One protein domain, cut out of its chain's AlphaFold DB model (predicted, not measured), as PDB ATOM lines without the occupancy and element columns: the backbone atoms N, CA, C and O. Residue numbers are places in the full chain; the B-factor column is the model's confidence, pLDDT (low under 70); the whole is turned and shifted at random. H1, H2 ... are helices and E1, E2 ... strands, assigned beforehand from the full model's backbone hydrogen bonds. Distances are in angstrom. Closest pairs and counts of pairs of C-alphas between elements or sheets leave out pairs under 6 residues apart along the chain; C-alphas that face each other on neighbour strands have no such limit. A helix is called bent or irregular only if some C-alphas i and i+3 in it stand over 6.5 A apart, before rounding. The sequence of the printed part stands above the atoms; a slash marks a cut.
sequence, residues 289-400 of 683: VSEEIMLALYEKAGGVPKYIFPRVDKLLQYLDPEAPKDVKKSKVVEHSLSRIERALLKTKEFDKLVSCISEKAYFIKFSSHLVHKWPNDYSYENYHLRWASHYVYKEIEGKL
ATOM      1  N   VAL A 289      35.578-105.297  61.373       93.06
ATOM      2  CA  VAL A 289      36.489-105.844  62.379       93.06
ATOM      3  C   VAL A 289      35.804-105.774  63.741       93.06
ATOM      4  O   VAL A 289      35.539-104.694  64.277       93.06
ATOM      5  N   SER A 290      35.532-106.942  64.326       93.56
ATOM      6  CA  SER A 290      34.946-107.022  65.663       93.56
ATOM      7  C   SER A 290      35.928-106.566  66.742       93.56
ATOM      8  O   SER A 290      37.150-106.689  66.619       93.56
ATOM      9  N   GLU A 291      35.376-106.051  67.835       94.44
ATOM     10  CA  GLU A 291      36.143-105.565  68.982       94.44
ATOM     11  C   GLU A 291      36.988-106.667  69.628       94.44
ATOM     12  O   GLU A 291      38.161-106.458  69.921       94.44
ATOM     13  N   GLU A 292      36.440-107.878  69.737       93.25
ATOM     14  CA  GLU A 292      37.158-109.053  70.236       93.25
ATOM     15  C   GLU A 292      38.386-109.415  69.388       93.25
ATOM     16  O   GLU A 292      39.419-109.796  69.936       93.25
ATOM     17  N   ILE A 293      38.291-109.306  68.056       94.38
ATOM     18  CA  ILE A 293      39.423-109.563  67.153       94.38
ATOM     19  C   ILE A 293      40.460-108.446  67.290       94.38
ATOM     20  O   ILE A 293      41.654-108.732  67.367       94.38
ATOM     21  N   MET A 294      40.019-107.187  67.370       95.06
ATOM     22  CA  MET A 294      40.906-106.047  67.604       95.06
ATOM     23  C   MET A 294      41.693-106.204  68.913       95.06
ATOM     24  O   MET A 294      42.914-106.058  68.903       95.06
ATOM     25  N   LEU A 295      41.015-106.543  70.014       92.50
ATOM     26  CA  LEU A 295      41.623-106.743  71.330       92.50
ATOM     27  C   LEU A 295      42.594-107.930  71.332       92.50
ATOM     28  O   LEU A 295      43.759-107.751  71.677       92.50
ATOM     29  N   ALA A 296      42.173-109.107  70.856       91.94
ATOM     30  CA  ALA A 296      43.028-110.299  70.807       91.94
ATOM     31  C   ALA A 296      44.286-110.111  69.934       91.94
ATOM     32  O   ALA A 296      45.330-110.715  70.196       91.94
ATOM     33  N   LEU A 297      44.208-109.262  68.903       93.69
ATOM     34  CA  LEU A 297      45.365-108.874  68.098       93.69
ATOM     35  C   LEU A 297      46.222-107.809  68.788       93.69
ATOM     36  O   LEU A 297      47.442-107.937  68.758       93.69
ATOM     37  N   TYR A 298      45.639-106.803  69.440       91.94
ATOM     38  CA  TYR A 298      46.381-105.780  70.187       91.94
ATOM     39  C   TYR A 298      47.155-106.372  71.378       91.94
ATOM     40  O   TYR A 298      48.334-106.075  71.552       91.94
ATOM     41  N   GLU A 299      46.553-107.297  72.130       88.69
ATOM     42  CA  GLU A 299      47.187-108.020  73.248       88.69
ATOM     43  C   GLU A 299      48.453-108.799  72.845       88.69
ATOM     44  O   GLU A 299      49.298-109.100  73.690       88.69
ATOM     45  N   LYS A 300      48.598-109.138  71.557       90.38
ATOM     46  CA  LYS A 300      49.704-109.954  71.032       90.38
ATOM     47  C   LYS A 300      50.648-109.182  70.105       90.38
ATOM     48  O   LYS A 300      51.856-109.399  70.175       90.38
ATOM     49  N   ALA A 301      50.128-108.264  69.294       90.19
ATOM     50  CA  ALA A 301      50.853-107.475  68.295       90.19
ATOM     51  C   ALA A 301      51.041-105.992  68.658       90.19
ATOM     52  O   ALA A 301      51.684-105.264  67.901       90.19
ATOM     53  N   GLY A 302      50.469-105.532  69.773       90.31
ATOM     54  CA  GLY A 302      50.504-104.138  70.206       90.31
ATOM     55  C   GLY A 302      49.865-103.167  69.214       90.31
ATOM     56  O   GLY A 302      49.060-103.531  68.355       90.31
ATOM     57  N   GLY A 303      50.257-101.898  69.324       91.00
ATOM     58  CA  GLY A 303      49.727-100.766  68.557       91.00
ATOM     59  C   GLY A 303      50.091-100.723  67.068       91.00
ATOM     60  O   GLY A 303      50.557 -99.691  66.591       91.00
ATOM     61  N   VAL A 304      49.933-101.810  66.311       93.44
ATOM     62  CA  VAL A 304      50.314-101.849  64.890       93.44
ATOM     63  C   VAL A 304      49.120-102.230  63.994       93.44
ATOM     64  O   VAL A 304      48.888-103.413  63.720       93.44
ATOM     65  N   PRO A 305      48.388-101.234  63.448       93.44
ATOM     66  CA  PRO A 305      47.209-101.444  62.601       93.44
ATOM     67  C   PRO A 305      47.412-102.401  61.429       93.44
ATOM     68  O   PRO A 305      46.473-103.082  61.033       93.44
ATOM     69  N   LYS A 306      48.628-102.517  60.875       91.00
ATOM     70  CA  LYS A 306      48.917-103.441  59.761       91.00
ATOM     71  C   LYS A 306      48.796-104.932  60.125       91.00
ATOM     72  O   LYS A 306      48.919-105.754  59.215       91.00
ATOM     73  N   TYR A 307      48.572-105.302  61.390       90.25
ATOM     74  CA  TYR A 307      48.066-106.633  61.779       90.25
ATOM     75  C   TYR A 307      46.553-106.621  62.054       90.25
ATOM     76  O   TYR A 307      45.892-107.604  61.749       90.25
ATOM     77  N   ILE A 308      46.025-105.511  62.580       93.06
ATOM     78  CA  ILE A 308      44.685-105.395  63.178       93.06
ATOM     79  C   ILE A 308      43.587-105.052  62.157       93.06
ATOM     80  O   ILE A 308      42.511-105.635  62.226       93.06
ATOM     81  N   PHE A 309      43.838-104.147  61.203       94.25
ATOM     82  CA  PHE A 309      42.813-103.695  60.251       94.25
ATOM     83  C   PHE A 309      43.024-104.203  58.816       94.25
ATOM     84  O   PHE A 309      42.308-105.126  58.435       94.25
ATOM     85  N   PRO A 310      44.011-103.758  58.002       89.25
ATOM     86  CA  PRO A 310      44.002-104.050  56.560       89.25
ATOM     87  C   PRO A 310      44.306-105.516  56.211       89.25
ATOM     88  O   PRO A 310      44.177-105.914  55.056       89.25
ATOM     89  N   ARG A 311      44.743-106.328  57.188       88.25
ATOM     90  CA  ARG A 311      44.813-107.792  57.042       88.25
ATOM     91  C   ARG A 311      43.508-108.465  57.414       88.25
ATOM     92  O   ARG A 311      43.056-109.294  56.640       88.25
ATOM     93  N   VAL A 312      42.921-108.119  58.559       91.38
ATOM     94  CA  VAL A 312      41.648-108.696  59.003       91.38
ATOM     95  C   VAL A 312      40.553-108.395  57.986       91.38
ATOM     96  O   VAL A 312      39.910-109.319  57.508       91.38
ATOM     97  N   ASP A 313      40.437-107.136  57.570       89.06
ATOM     98  CA  ASP A 313      39.506-106.655  56.546       89.06
ATOM     99  C   ASP A 313      39.574-107.488  55.254       89.06
ATOM    100  O   ASP A 313      38.559-107.961  54.745       89.06
ATOM    101  N   LYS A 314      40.794-107.758  54.770       86.62
ATOM    102  CA  LYS A 314      41.032-108.582  53.576       86.62
ATOM    103  C   LYS A 314      40.836-110.079  53.834       86.62
ATOM    104  O   LYS A 314      40.401-110.779  52.932       86.62
ATOM    105  N   LEU A 315      41.129-110.587  55.033       86.69
ATOM    106  CA  LEU A 315      40.909-111.995  55.395       86.69
ATOM    107  C   LEU A 315      39.421-112.329  55.529       86.69
ATOM    108  O   LEU A 315      39.001-113.381  55.055       86.69
ATOM    109  N   LEU A 316      38.620-111.433  56.114       86.31
ATOM    110  CA  LEU A 316      37.170-111.594  56.247       86.31
ATOM    111  C   LEU A 316      36.493-111.769  54.876       86.31
ATOM    112  O   LEU A 316      35.629-112.627  54.741       86.31
ATOM    113  N   GLN A 317      36.962-111.058  53.843       84.00
ATOM    114  CA  GLN A 317      36.479-111.176  52.455       84.00
ATOM    115  C   GLN A 317      36.755-112.543  51.790       84.00
ATOM    116  O   GLN A 317      36.161-112.845  50.755       84.00
ATOM    117  N   TYR A 318      37.658-113.362  52.345       80.06
ATOM    118  CA  TYR A 318      37.996-114.701  51.833       80.06
ATOM    119  C   TYR A 318      37.504-115.848  52.724       80.06
ATOM    120  O   TYR A 318      37.688-117.015  52.371       80.06
ATOM    121  N   LEU A 319      36.904-115.543  53.876       82.62
ATOM    122  CA  LEU A 319      36.318-116.549  54.750       82.62
ATOM    123  C   LEU A 319      34.882-116.855  54.321       82.62
ATOM    124  O   LEU A 319      34.127-115.973  53.929       82.62
ATOM    125  N   ASP A 320      34.524-118.129  54.424       81.44
ATOM    126  CA  ASP A 320      33.178-118.636  54.166       81.44
ATOM    127  C   ASP A 320      32.135-117.885  55.026       81.44
ATOM    128  O   ASP A 320      32.248-117.928  56.261       81.44
ATOM    129  N   PRO A 321      31.143-117.196  54.423       80.19
ATOM    130  CA  PRO A 321      30.088-116.486  55.144       80.19
ATOM    131  C   PRO A 321      29.317-117.353  56.141       80.19
ATOM    132  O   PRO A 321      28.938-116.836  57.192       80.19
ATOM    133  N   GLU A 322      29.221-118.666  55.922       86.50
ATOM    134  CA  GLU A 322      28.478-119.585  56.794       86.50
ATOM    135  C   GLU A 322      29.346-120.222  57.894       86.50
ATOM    136  O   GLU A 322      28.834-120.846  58.824       86.50
ATOM    137  N   ALA A 323      30.673-120.040  57.864       85.06
ATOM    138  CA  ALA A 323      31.544-120.628  58.882       85.06
ATOM    139  C   ALA A 323      31.276-120.040  60.293       85.06
ATOM    140  O   ALA A 323      31.103-118.821  60.424       85.06
ATOM    141  N   PRO A 324      31.314-120.855  61.370       89.06
ATOM    142  CA  PRO A 324      31.070-120.385  62.736       89.06
ATOM    143  C   PRO A 324      31.974-119.218  63.156       89.06
ATOM    144  O   PRO A 324      33.149-119.153  62.771       89.06
ATOM    145  N   LYS A 325      31.437-118.306  63.981       85.75
ATOM    146  CA  LYS A 325      32.127-117.074  64.413       85.75
ATOM    147  C   LYS A 325      33.500-117.363  65.024       85.75
ATOM    148  O   LYS A 325      34.475-116.726  64.633       85.75
ATOM    149  N   ASP A 326      33.605-118.368  65.886       86.00
ATOM    150  CA  ASP A 326      34.859-118.734  66.556       86.00
ATOM    151  C   ASP A 326      35.893-119.336  65.597       86.00
ATOM    152  O   ASP A 326      37.087-119.063  65.719       86.00
ATOM    153  N   VAL A 327      35.447-120.069  64.572       85.06
ATOM    154  CA  VAL A 327      36.321-120.618  63.520       85.06
ATOM    155  C   VAL A 327      36.866-119.493  62.634       85.06
ATOM    156  O   VAL A 327      38.048-119.509  62.287       85.06
ATOM    157  N   LYS A 328      36.039-118.491  62.301       85.38
ATOM    158  CA  LYS A 328      36.485-117.266  61.613       85.38
ATOM    159  C   LYS A 328      37.489-116.492  62.472       85.38
ATOM    160  O   LYS A 328      38.603-116.246  62.021       85.38
ATOM    161  N   LYS A 329      37.119-116.174  63.718       88.12
ATOM    162  CA  LYS A 329      37.940-115.459  64.712       88.12
ATOM    163  C   LYS A 329      39.314-116.110  64.881       88.12
ATOM    164  O   LYS A 329      40.323-115.426  64.744       88.12
ATOM    165  N   SER A 330      39.356-117.427  65.080       87.38
ATOM    166  CA  SER A 330      40.600-118.189  65.254       87.38
ATOM    167  C   SER A 330      41.522-118.061  64.038       87.38
ATOM    168  O   SER A 330      42.656-117.612  64.184       87.38
ATOM    169  N   LYS A 331      41.010-118.338  62.829       87.81
ATOM    170  CA  LYS A 331      41.779-118.234  61.571       87.81
ATOM    171  C   LYS A 331      42.275-116.814  61.289       87.81
ATOM    172  O   LYS A 331      43.390-116.632  60.806       87.81
ATOM    173  N   VAL A 332      41.457-115.800  61.581       89.81
ATOM    174  CA  VAL A 332      41.836-114.384  61.445       89.81
ATOM    175  C   VAL A 332      42.991-114.037  62.383       89.81
ATOM    176  O   VAL A 332      43.946-113.386  61.950       89.81
ATOM    177  N   VAL A 333      42.906-114.460  63.646       89.62
ATOM    178  CA  VAL A 333      43.907-114.167  64.679       89.62
ATOM    179  C   VAL A 333      45.230-114.868  64.357       89.62
ATOM    180  O   VAL A 333      46.240-114.188  64.189       89.62
ATOM    181  N   GLU A 334      45.201-116.186  64.150       88.19
ATOM    182  CA  GLU A 334      46.335-117.021  63.719       88.19
ATOM    183  C   GLU A 334      47.056-116.417  62.499       88.19
ATOM    184  O   GLU A 334      48.226-116.029  62.558       88.19
ATOM    185  N   HIS A 335      46.342-116.235  61.384       85.50
ATOM    186  CA  HIS A 335      46.967-115.791  60.140       85.50
ATOM    187  C   HIS A 335      47.525-114.356  60.230       85.50
ATOM    188  O   HIS A 335      48.533-114.027  59.592       85.50
ATOM    189  N   SER A 336      46.920-113.491  61.050       86.50
ATOM    190  CA  SER A 336      47.418-112.130  61.283       86.50
ATOM    191  C   SER A 336      48.696-112.115  62.133       86.50
ATOM    192  O   SER A 336      49.612-111.340  61.824       86.50
ATOM    193  N   LEU A 337      48.785-112.994  63.139       88.44
ATOM    194  CA  LEU A 337      49.900-113.108  64.091       88.44
ATOM    195  C   LEU A 337      51.070-113.974  63.607       88.44
ATOM    196  O   LEU A 337      52.187-113.767  64.079       88.44
ATOM    197  N   SER A 338      50.865-114.828  62.601       88.19
ATOM    198  CA  SER A 338      51.863-115.688  61.929       88.19
ATOM    199  C   SER A 338      53.273-115.096  61.740       88.19
ATOM    200  O   SER A 338      54.287-115.798  61.768       88.19
ATOM    201  N   ARG A 339      53.385-113.776  61.536       85.31
ATOM    202  CA  ARG A 339      54.682-113.093  61.390       85.31
ATOM    203  C   ARG A 339      55.417-112.851  62.713       85.31
ATOM    204  O   ARG A 339      56.645-112.858  62.698       85.31
ATOM    205  N   ILE A 340      54.687-112.638  63.807       89.00
ATOM    206  CA  ILE A 340      55.209-112.508  65.176       89.00
ATOM    207  C   ILE A 340      55.654-113.882  65.665       89.00
ATOM    208  O   ILE A 340      56.790-114.030  66.097       89.00
ATOM    209  N   GLU A 341      54.824-114.906  65.475       88.94
ATOM    210  CA  GLU A 341      55.160-116.306  65.767       88.94
ATOM    211  C   GLU A 341      56.439-116.732  65.030       88.94
ATOM    212  O   GLU A 341      57.393-117.212  65.639       88.94
ATOM    213  N   ARG A 342      56.542-116.439  63.725       85.62
ATOM    214  CA  ARG A 342      57.773-116.684  62.956       85.62
ATOM    215  C   ARG A 342      58.979-115.869  63.446       85.62
ATOM    216  O   ARG A 342      60.107-116.335  63.292       85.62
ATOM    217  N   ALA A 343      58.782-114.676  64.010       87.25
ATOM    218  CA  ALA A 343      59.868-113.906  64.614       87.25
ATOM    219  C   ALA A 343      60.318-114.538  65.946       87.25
ATOM    220  O   ALA A 343      61.509-114.800  66.101       87.25
ATOM    221  N   LEU A 344      59.378-114.915  66.823       87.69
ATOM    222  CA  LEU A 344      59.621-115.662  68.067       87.69
ATOM    223  C   LEU A 344      60.319-117.014  67.826       87.69
ATOM    224  O   LEU A 344      61.145-117.442  68.628       87.69
ATOM    225  N   LEU A 345      60.026-117.679  66.702       84.56
ATOM    226  CA  LEU A 345      60.710-118.899  66.261       84.56
ATOM    227  C   LEU A 345      62.123-118.645  65.707       84.56
ATOM    228  O   LEU A 345      62.948-119.558  65.721       84.56
ATOM    229  N   LYS A 346      62.421-117.436  65.214       79.56
ATOM    230  CA  LYS A 346      63.761-117.041  64.738       79.56
ATOM    231  C   LYS A 346      64.648-116.469  65.846       79.56
ATOM    232  O   LYS A 346      65.866-116.554  65.720       79.56
ATOM    233  N   THR A 347      64.073-115.980  66.945       75.12
ATOM    234  CA  THR A 347      64.785-115.569  68.169       75.12
ATOM    235  C   THR A 347      64.806-116.663  69.244       75.12
ATOM    236  O   THR A 347      64.769-116.354  70.431       75.12
ATOM    237  N   LYS A 348      64.848-117.946  68.848       71.12
ATOM    238  CA  LYS A 348      65.019-119.078  69.783       71.12
ATOM    239  C   LYS A 348      66.381-119.087  70.482       71.12
ATOM    240  O   LYS A 348      66.478-119.583  71.595       71.12
ATOM    241  N   GLU A 349      67.415-118.572  69.825       72.31
ATOM    242  CA  GLU A 349      68.768-118.471  70.380       72.31
ATOM    243  C   GLU A 349      69.039-117.046  70.862       72.31
ATOM    244  O   GLU A 349      68.653-116.069  70.204       72.31
ATOM    245  N   PHE A 350      69.764-116.929  71.973       71.31
ATOM    246  CA  PHE A 350      70.012-115.655  72.636       71.31
ATOM    247  C   PHE A 350      70.714-114.618  71.730       71.31
ATOM    248  O   PHE A 350      70.255-113.481  71.628       71.31
ATOM    249  N   ASP A 351      71.736-115.006  70.961       74.56
ATOM    250  CA  ASP A 351      72.418-114.092  70.027       74.56
ATOM    251  C   ASP A 351      71.522-113.568  68.892       74.56
ATOM    252  O   ASP A 351      71.731-112.458  68.381       74.56
ATOM    253  N   LYS A 352      70.496-114.335  68.499       77.19
ATOM    254  CA  LYS A 352      69.512-113.925  67.483       77.19
ATOM    255  C   LYS A 352      68.504-112.933  68.068       77.19
ATOM    256  O   LYS A 352      68.134-111.981  67.380       77.19
ATOM    257  N   LEU A 353      68.137-113.086  69.344       77.00
ATOM    258  CA  LEU A 353      67.378-112.086  70.104       77.00
ATOM    259  C   LEU A 353      68.181-110.782  70.265       77.00
ATOM    260  O   LEU A 353      67.717-109.719  69.850       77.00
ATOM    261  N   VAL A 354      69.418-110.864  70.767       75.88
ATOM    262  CA  VAL A 354      70.340-109.720  70.898       75.88
ATOM    263  C   VAL A 354      70.536-109.002  69.567       75.88
ATOM    264  O   VAL A 354      70.535-107.773  69.525       75.88
ATOM    265  N   SER A 355      70.673-109.744  68.466       76.88
ATOM    266  CA  SER A 355      70.853-109.160  67.132       76.88
ATOM    267  C   SER A 355      69.591-108.473  66.590       76.88
ATOM    268  O   SER A 355      69.726-107.531  65.813       76.88
ATOM    269  N   CYS A 356      68.387-108.864  67.033       74.50
ATOM    270  CA  CYS A 356      67.153-108.109  66.775       74.50
ATOM    271  C   CYS A 356      67.095-106.802  67.577       74.50
ATOM    272  O   CYS A 356      66.688-105.773  67.041       74.50
ATOM    273  N   ILE A 357      67.499-106.837  68.848       74.94
ATOM    274  CA  ILE A 357      67.431-105.686  69.761       74.94
ATOM    275  C   ILE A 357      68.536-104.658  69.456       74.94
ATOM    276  O   ILE A 357      68.302-103.457  69.531       74.94
ATOM    277  N   SER A 358      69.720-105.111  69.032       68.94
ATOM    278  CA  SER A 358      70.876-104.266  68.671       68.94
ATOM    279  C   SER A 358      70.796-103.683  67.247       68.94
ATOM    280  O   SER A 358      71.825-103.376  66.656       68.94
ATOM    281  N   GLU A 359      69.594-103.621  66.665       61.69
ATOM    282  CA  GLU A 359      69.262-103.030  65.355       61.69
ATOM    283  C   GLU A 359      70.142-103.424  64.144       61.69
ATOM    284  O   GLU A 359      70.183-102.716  63.137       61.69
ATOM    285  N   LYS A 360      70.799-104.594  64.166       62.75
ATOM    286  CA  LYS A 360      71.580-105.084  63.014       62.75
ATOM    287  C   LYS A 360      70.685-105.225  61.776       62.75
ATOM    288  O   LYS A 360      69.704-105.971  61.825       62.75
ATOM    289  N   ALA A 361      71.075-104.606  60.658       55.97
ATOM    290  CA  ALA A 361      70.300-104.482  59.412       55.97
ATOM    291  C   ALA A 361      69.491-105.738  59.013       55.97
ATOM    292  O   ALA A 361      68.276-105.674  58.806       55.97
ATOM    293  N   TYR A 362      70.145-106.906  58.985       57.19
ATOM    294  CA  TYR A 362      69.533-108.201  58.653       57.19
ATOM    295  C   TYR A 362      68.323-108.560  59.541       57.19
ATOM    296  O   TYR A 362      67.308-109.075  59.064       57.19
ATOM    297  N   PHE A 363      68.409-108.271  60.840       64.38
ATOM    298  CA  PHE A 363      67.426-108.676  61.844       64.38
ATOM    299  C   PHE A 363      66.268-107.686  62.012       64.38
ATOM    300  O   PHE A 363      65.246-108.057  62.592       64.38
ATOM    301  N   ILE A 364      66.349-106.471  61.452       64.38
ATOM    302  CA  ILE A 364      65.301-105.436  61.556       64.38
ATOM    303  C   ILE A 364      63.924-105.952  61.093       64.38
ATOM    304  O   ILE A 364      62.888-105.616  61.678       64.38
ATOM    305  N   LYS A 365      63.899-106.842  60.088       66.50
ATOM    306  CA  LYS A 365      62.677-107.504  59.594       66.50
ATOM    307  C   LYS A 365      61.964-108.338  60.671       66.50
ATOM    308  O   LYS A 365      60.745-108.448  60.614       66.50
ATOM    309  N   PHE A 366      62.695-108.916  61.623       74.25
ATOM    310  CA  PHE A 366      62.141-109.691  62.739       74.25
ATOM    311  C   PHE A 366      61.950-108.817  63.982       74.25
ATOM    312  O   PHE A 366      60.886-108.865  64.590       74.25
ATOM    313  N   SER A 367      62.920-107.947  64.283       77.38
ATOM    314  CA  SER A 367      62.865-106.971  65.379       77.38
ATOM    315  C   SER A 367      61.562-106.165  65.374       77.38
ATOM    316  O   SER A 367      60.839-106.164  66.362       77.38
ATOM    317  N   SER A 368      61.162-105.625  64.218       81.25
ATOM    318  CA  SER A 368      59.913-104.855  64.037       81.25
ATOM    319  C   SER A 368      58.591-105.643  64.183       81.25
ATOM    320  O   SER A 368      57.522-105.076  63.952       81.25
ATOM    321  N   HIS A 369      58.647-106.928  64.553       86.75
ATOM    322  CA  HIS A 369      57.502-107.750  64.975       86.75
ATOM    323  C   HIS A 369      57.536-108.100  66.477       86.75
ATOM    324  O   HIS A 369      56.552-108.620  66.994       86.75
ATOM    325  N   LEU A 370      58.662-107.864  67.159       88.44
ATOM    326  CA  LEU A 370      58.895-108.223  68.564       88.44
ATOM    327  C   LEU A 370      59.122-106.999  69.461       88.44
ATOM    328  O   LEU A 370      58.888-107.048  70.666       88.44
ATOM    329  N   VAL A 371      59.595-105.906  68.869       88.25
ATOM    330  CA  VAL A 371      60.040-104.686  69.531       88.25
ATOM    331  C   VAL A 371      59.542-103.487  68.728       88.25
ATOM    332  O   VAL A 371      59.629-103.454  67.497       88.25
ATOM    333  N   HIS A 372      59.014-102.487  69.426       89.00
ATOM    334  CA  HIS A 372      58.481-101.260  68.849       89.00
ATOM    335  C   HIS A 372      59.331-100.052  69.245       89.00
ATOM    336  O   HIS A 372      59.719 -99.910  70.405       89.00
ATOM    337  N   LYS A 373      59.565 -99.153  68.282       87.00
ATOM    338  CA  LYS A 373      60.152 -97.833  68.541       87.00
ATOM    339  C   LYS A 373      59.066 -96.903  69.067       87.00
ATOM    340  O   LYS A 373      58.077 -96.687  68.368       87.00
ATOM    341  N   TRP A 374      59.261 -96.359  70.262       86.56
ATOM    342  CA  TRP A 374      58.395 -95.351  70.870       86.56
ATOM    343  C   TRP A 374      59.164 -94.033  70.989       86.56
ATOM    344  O   TRP A 374      60.278 -94.054  71.513       86.56
ATOM    345  N   PRO A 375      58.623 -92.898  70.513       86.12
ATOM    346  CA  PRO A 375      59.275 -91.608  70.681       86.12
ATOM    347  C   PRO A 375      59.399 -91.269  72.168       86.12
ATOM    348  O   PRO A 375      58.508 -91.576  72.962       86.12
ATOM    349  N   ASN A 376      60.498 -90.620  72.542       78.12
ATOM    350  CA  ASN A 376      60.713 -90.182  73.922       78.12
ATOM    351  C   ASN A 376      59.795 -89.001  74.279       78.12
ATOM    352  O   ASN A 376      59.345 -88.876  75.415       78.12
ATOM    353  N   ASP A 377      59.480 -88.158  73.293       77.00
ATOM    354  CA  ASP A 377      58.664 -86.960  73.450       77.00
ATOM    355  C   ASP A 377      57.959 -86.548  72.141       77.00
ATOM    356  O   ASP A 377      58.127 -87.167  71.089       77.00
ATOM    357  N   TYR A 378      57.169 -85.472  72.211       78.31
ATOM    358  CA  TYR A 378      56.448 -84.891  71.074       78.31
ATOM    359  C   TYR A 378      57.341 -84.148  70.054       78.31
ATOM    360  O   TYR A 378      56.807 -83.573  69.111       78.31
ATOM    361  N   SER A 379      58.677 -84.146  70.179       82.56
ATOM    362  CA  SER A 379      59.547 -83.798  69.041       82.56
ATOM    363  C   SER A 379      59.602 -84.928  68.014       82.56
ATOM    364  O   SER A 379      59.829 -84.664  66.838       82.56
ATOM    365  N   TYR A 380      59.399 -86.176  68.459       88.69
ATOM    366  CA  TYR A 380      59.611 -87.422  67.713       88.69
ATOM    367  C   TYR A 380      61.058 -87.676  67.243       88.69
ATOM    368  O   TYR A 380      61.319 -88.720  66.647       88.69
ATOM    369  N   GLU A 381      62.015 -86.785  67.517       86.69
ATOM    370  CA  GLU A 381      63.397 -86.891  67.014       86.69
ATOM    371  C   GLU A 381      64.141 -88.091  67.641       86.69
ATOM    372  O   GLU A 381      64.872 -88.806  66.959       86.69
ATOM    373  N   ASN A 382      63.873 -88.390  68.918       83.50
ATOM    374  CA  ASN A 382      64.487 -89.492  69.671       83.50
ATOM    375  C   ASN A 382      63.472 -90.573  70.076       83.50
ATOM    376  O   ASN A 382      62.289 -90.286  70.271       83.50
ATOM    377  N   TYR A 383      63.939 -91.815  70.253       85.31
ATOM    378  CA  TYR A 383      63.104 -92.972  70.606       85.31
ATOM    379  C   TYR A 383      63.803 -93.971  71.542       85.31
ATOM    380  O   TYR A 383      65.030 -94.113  71.555       85.31
ATOM    381  N   HIS A 384      62.986 -94.745  72.252       82.06
ATOM    382  CA  HIS A 384      63.373 -95.942  72.987       82.06
ATOM    383  C   HIS A 384      62.679 -97.178  72.397       82.06
ATOM    384  O   HIS A 384      61.799 -97.084  71.535       82.06
ATOM    385  N   LEU A 385      63.111 -98.358  72.839       85.50
ATOM    386  CA  LEU A 385      62.533 -99.640  72.450       85.50
ATOM    387  C   LEU A 385      61.645-100.151  73.590       85.50
ATOM    388  O   LEU A 385      62.096-100.182  74.729       85.50
ATOM    389  N   ARG A 386      60.416-100.577  73.277       85.44
ATOM    390  CA  ARG A 386      59.557-101.382  74.169       85.44
ATOM    391  C   ARG A 386      59.209-102.695  73.475       85.44
ATOM    392  O   ARG A 386      59.169-102.747  72.242       85.44
ATOM    393  N   TRP A 387      58.923-103.745  74.237       88.12
ATOM    394  CA  TRP A 387      58.397-104.995  73.679       88.12
ATOM    395  C   TRP A 387      57.075-104.754  72.939       88.12
ATOM    396  O   TRP A 387      56.311-103.851  73.283       88.12
ATOM    397  N   ALA A 388      56.799-105.552  71.904       89.25
ATOM    398  CA  ALA A 388      55.593-105.383  71.093       89.25
ATOM    399  C   ALA A 388      54.301-105.576  71.906       89.25
ATOM    400  O   ALA A 388      53.302-104.910  71.639       89.25
ATOM    401  N   SER A 389      54.338-106.470  72.896       87.69
ATOM    402  CA  SER A 389      53.262-106.769  73.845       87.69
ATOM    403  C   SER A 389      53.813-107.539  75.055       87.69
ATOM    404  O   SER A 389      54.885-108.144  74.971       87.69
ATOM    405  N   HIS A 390      53.050-107.607  76.153       85.19
ATOM    406  CA  HIS A 390      53.353-108.500  77.288       85.19
ATOM    407  C   HIS A 390      53.324-109.988  76.895       85.19
ATOM    408  O   HIS A 390      54.023-110.812  77.484       85.19
ATOM    409  N   TYR A 391      52.560-110.350  75.857       88.25
ATOM    410  CA  TYR A 391      52.607-111.691  75.270       88.25
ATOM    411  C   TYR A 391      53.980-111.982  74.647       88.25
ATOM    412  O   TYR A 391      54.600-112.988  74.989       88.25
ATOM    413  N   VAL A 392      54.492-111.085  73.796       89.44
ATOM    414  CA  VAL A 392      55.833-111.216  73.200       89.44
ATOM    415  C   VAL A 392      56.925-111.201  74.271       89.44
ATOM    416  O   VAL A 392      57.863-111.991  74.182       89.44
ATOM    417  N   TYR A 393      56.779-110.370  75.306       88.19
ATOM    418  CA  TYR A 393      57.659-110.383  76.473       88.19
ATOM    419  C   TYR A 393      57.704-111.775  77.132       88.19
ATOM    420  O   TYR A 393      58.780-112.356  77.260       88.19
ATOM    421  N   LYS A 394      56.548-112.347  77.504       86.75
ATOM    422  CA  LYS A 394      56.452-113.663  78.170       86.75
ATOM    423  C   LYS A 394      56.993-114.795  77.296       86.75
ATOM    424  O   LYS A 394      57.701-115.671  77.785       86.75
ATOM    425  N   GLU A 395      56.711-114.744  75.997       89.06
ATOM    426  CA  GLU A 395      57.259-115.666  75.000       89.06
ATOM    427  C   GLU A 395      58.787-115.594  74.889       89.06
ATOM    428  O   GLU A 395      59.399-116.558  74.441       89.06
ATOM    429  N   ILE A 396      59.421-114.487  75.263       87.88
ATOM    430  CA  ILE A 396      60.878-114.340  75.226       87.88
ATOM    431  C   ILE A 396      61.482-114.672  76.596       87.88
ATOM    432  O   ILE A 396      62.398-115.485  76.657       87.88
ATOM    433  N   GLU A 397      60.911-114.162  77.691       85.81
ATOM    434  CA  GLU A 397      61.278-114.504  79.075       85.81
ATOM    435  C   GLU A 397      61.280-116.026  79.304       85.81
ATOM    436  O   GLU A 397      62.253-116.567  79.825       85.81
ATOM    437  N   GLY A 398      60.246-116.734  78.835       85.12
ATOM    438  CA  GLY A 398      60.128-118.194  78.942       85.12
ATOM    439  C   GLY A 398      61.103-119.005  78.074       85.12
ATOM    440  O   GLY A 398      61.092-120.232  78.147       85.12
ATOM    441  N   LYS A 399      61.932-118.350  77.250       80.75
ATOM    442  CA  LYS A 399      63.000-118.977  76.446       80.75
ATOM    443  C   LYS A 399      64.404-118.698  77.007       80.75
ATOM    444  O   LYS A 399      65.366-119.268  76.501       80.75
ATOM    445  N   LEU A 400      64.537-117.847  78.029       81.94
ATOM    446  CA  LEU A 400      65.823-117.481  78.632       81.94
ATOM    447  C   LEU A 400      66.153-118.403  79.810       81.94
ATOM    448  O   LEU A 400      65.572-118.298  80.892       81.94
TER     449      LEU A 400
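Overview. This is residues 289 to 400 of the 683 residues of an uncharacterized protein of Rhizophagus irregularis (UniProt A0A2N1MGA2). A narrow two-stranded hairpin, E1 and E2, makes an arm at one end of a helical body whose spine is the long bent helix H4. H1 and H3 pack on its arm H4a, H6 packs on its arm H4b, and H2, H5 and H7 pack on H1, H6 and H1. The printed part has 112 residues, mostly helix, with seven named helices and two named, antiparallel strands, in the order H1 to H6, E1, E2, H7. It is only just compact, close to loose, with a radius of gyration of the C-alphas of 15.6 A, and spans 47 by 36 by 23 A.

Arrangement. E1, residues 371 to 375, and E2, residues 383 to 387, form an antiparallel hairpin; N 372 and O 386, 2.8 A apart, are within hydrogen-bond range. H6, residues 361 to 370, is only just irregular, with C-alphas 362 and 365 7.0 A apart. H4, residues 325 to 346, assigned as one helix by its hydrogen bonds, is bent, with C-alphas 336 and 339 7.3 A apart; its arms H4a, residues 325 to 336, and H4b, residues 339 to 346, stand at a steep tilt of 54 degrees. H6 touches H4b, closest C-alphas Ala 343 and Phe 366, 5.1 A. H5, residues 350 to 357, touches H6, closest C-alphas Cys 356 and Ser 367, 4.7 A, about perpendicular at 88 degrees. H1, residues 291 to 301, touches H4a, closest C-alphas Leu 297 and Val 333, 6.5 A, at a shallow tilt of 28 degrees, the same way. H7, residues 390 to 397, touches H1, closest C-alphas Lys 300 and Tyr 391, 5.4 A. H2, residues 305 to 308, touches H1, and H3, residues 312 to 316, touches H4a. Every O i to N i+4 pair is within hydrogen-bond range in H3, H4a, H4b, H5 and H7, 6 of 7 in H1 and 2 of 6 in H6, which has 5 of 7 O i to N i+3 pairs within range; H2 is too short for an i+4 pair.

Along the chain. H1 begins at C-alpha 291 (36.143, -105.565, 68.982) and is 14.8 A long; H4a is 16.4 A, H6 15.1 A. E1 is 13.2 A long, ending at C-alpha 375 (59.275, -91.608, 70.681), and E2 13.3 A.

Size, cuts and confidence. The farthest C-alphas, of Glu 322 and Ser 379, are 48.9 A apart. The printed part has no cut and no long link; residues 321 to 326 stand free. Residues 358 to 365 have pLDDT under 70.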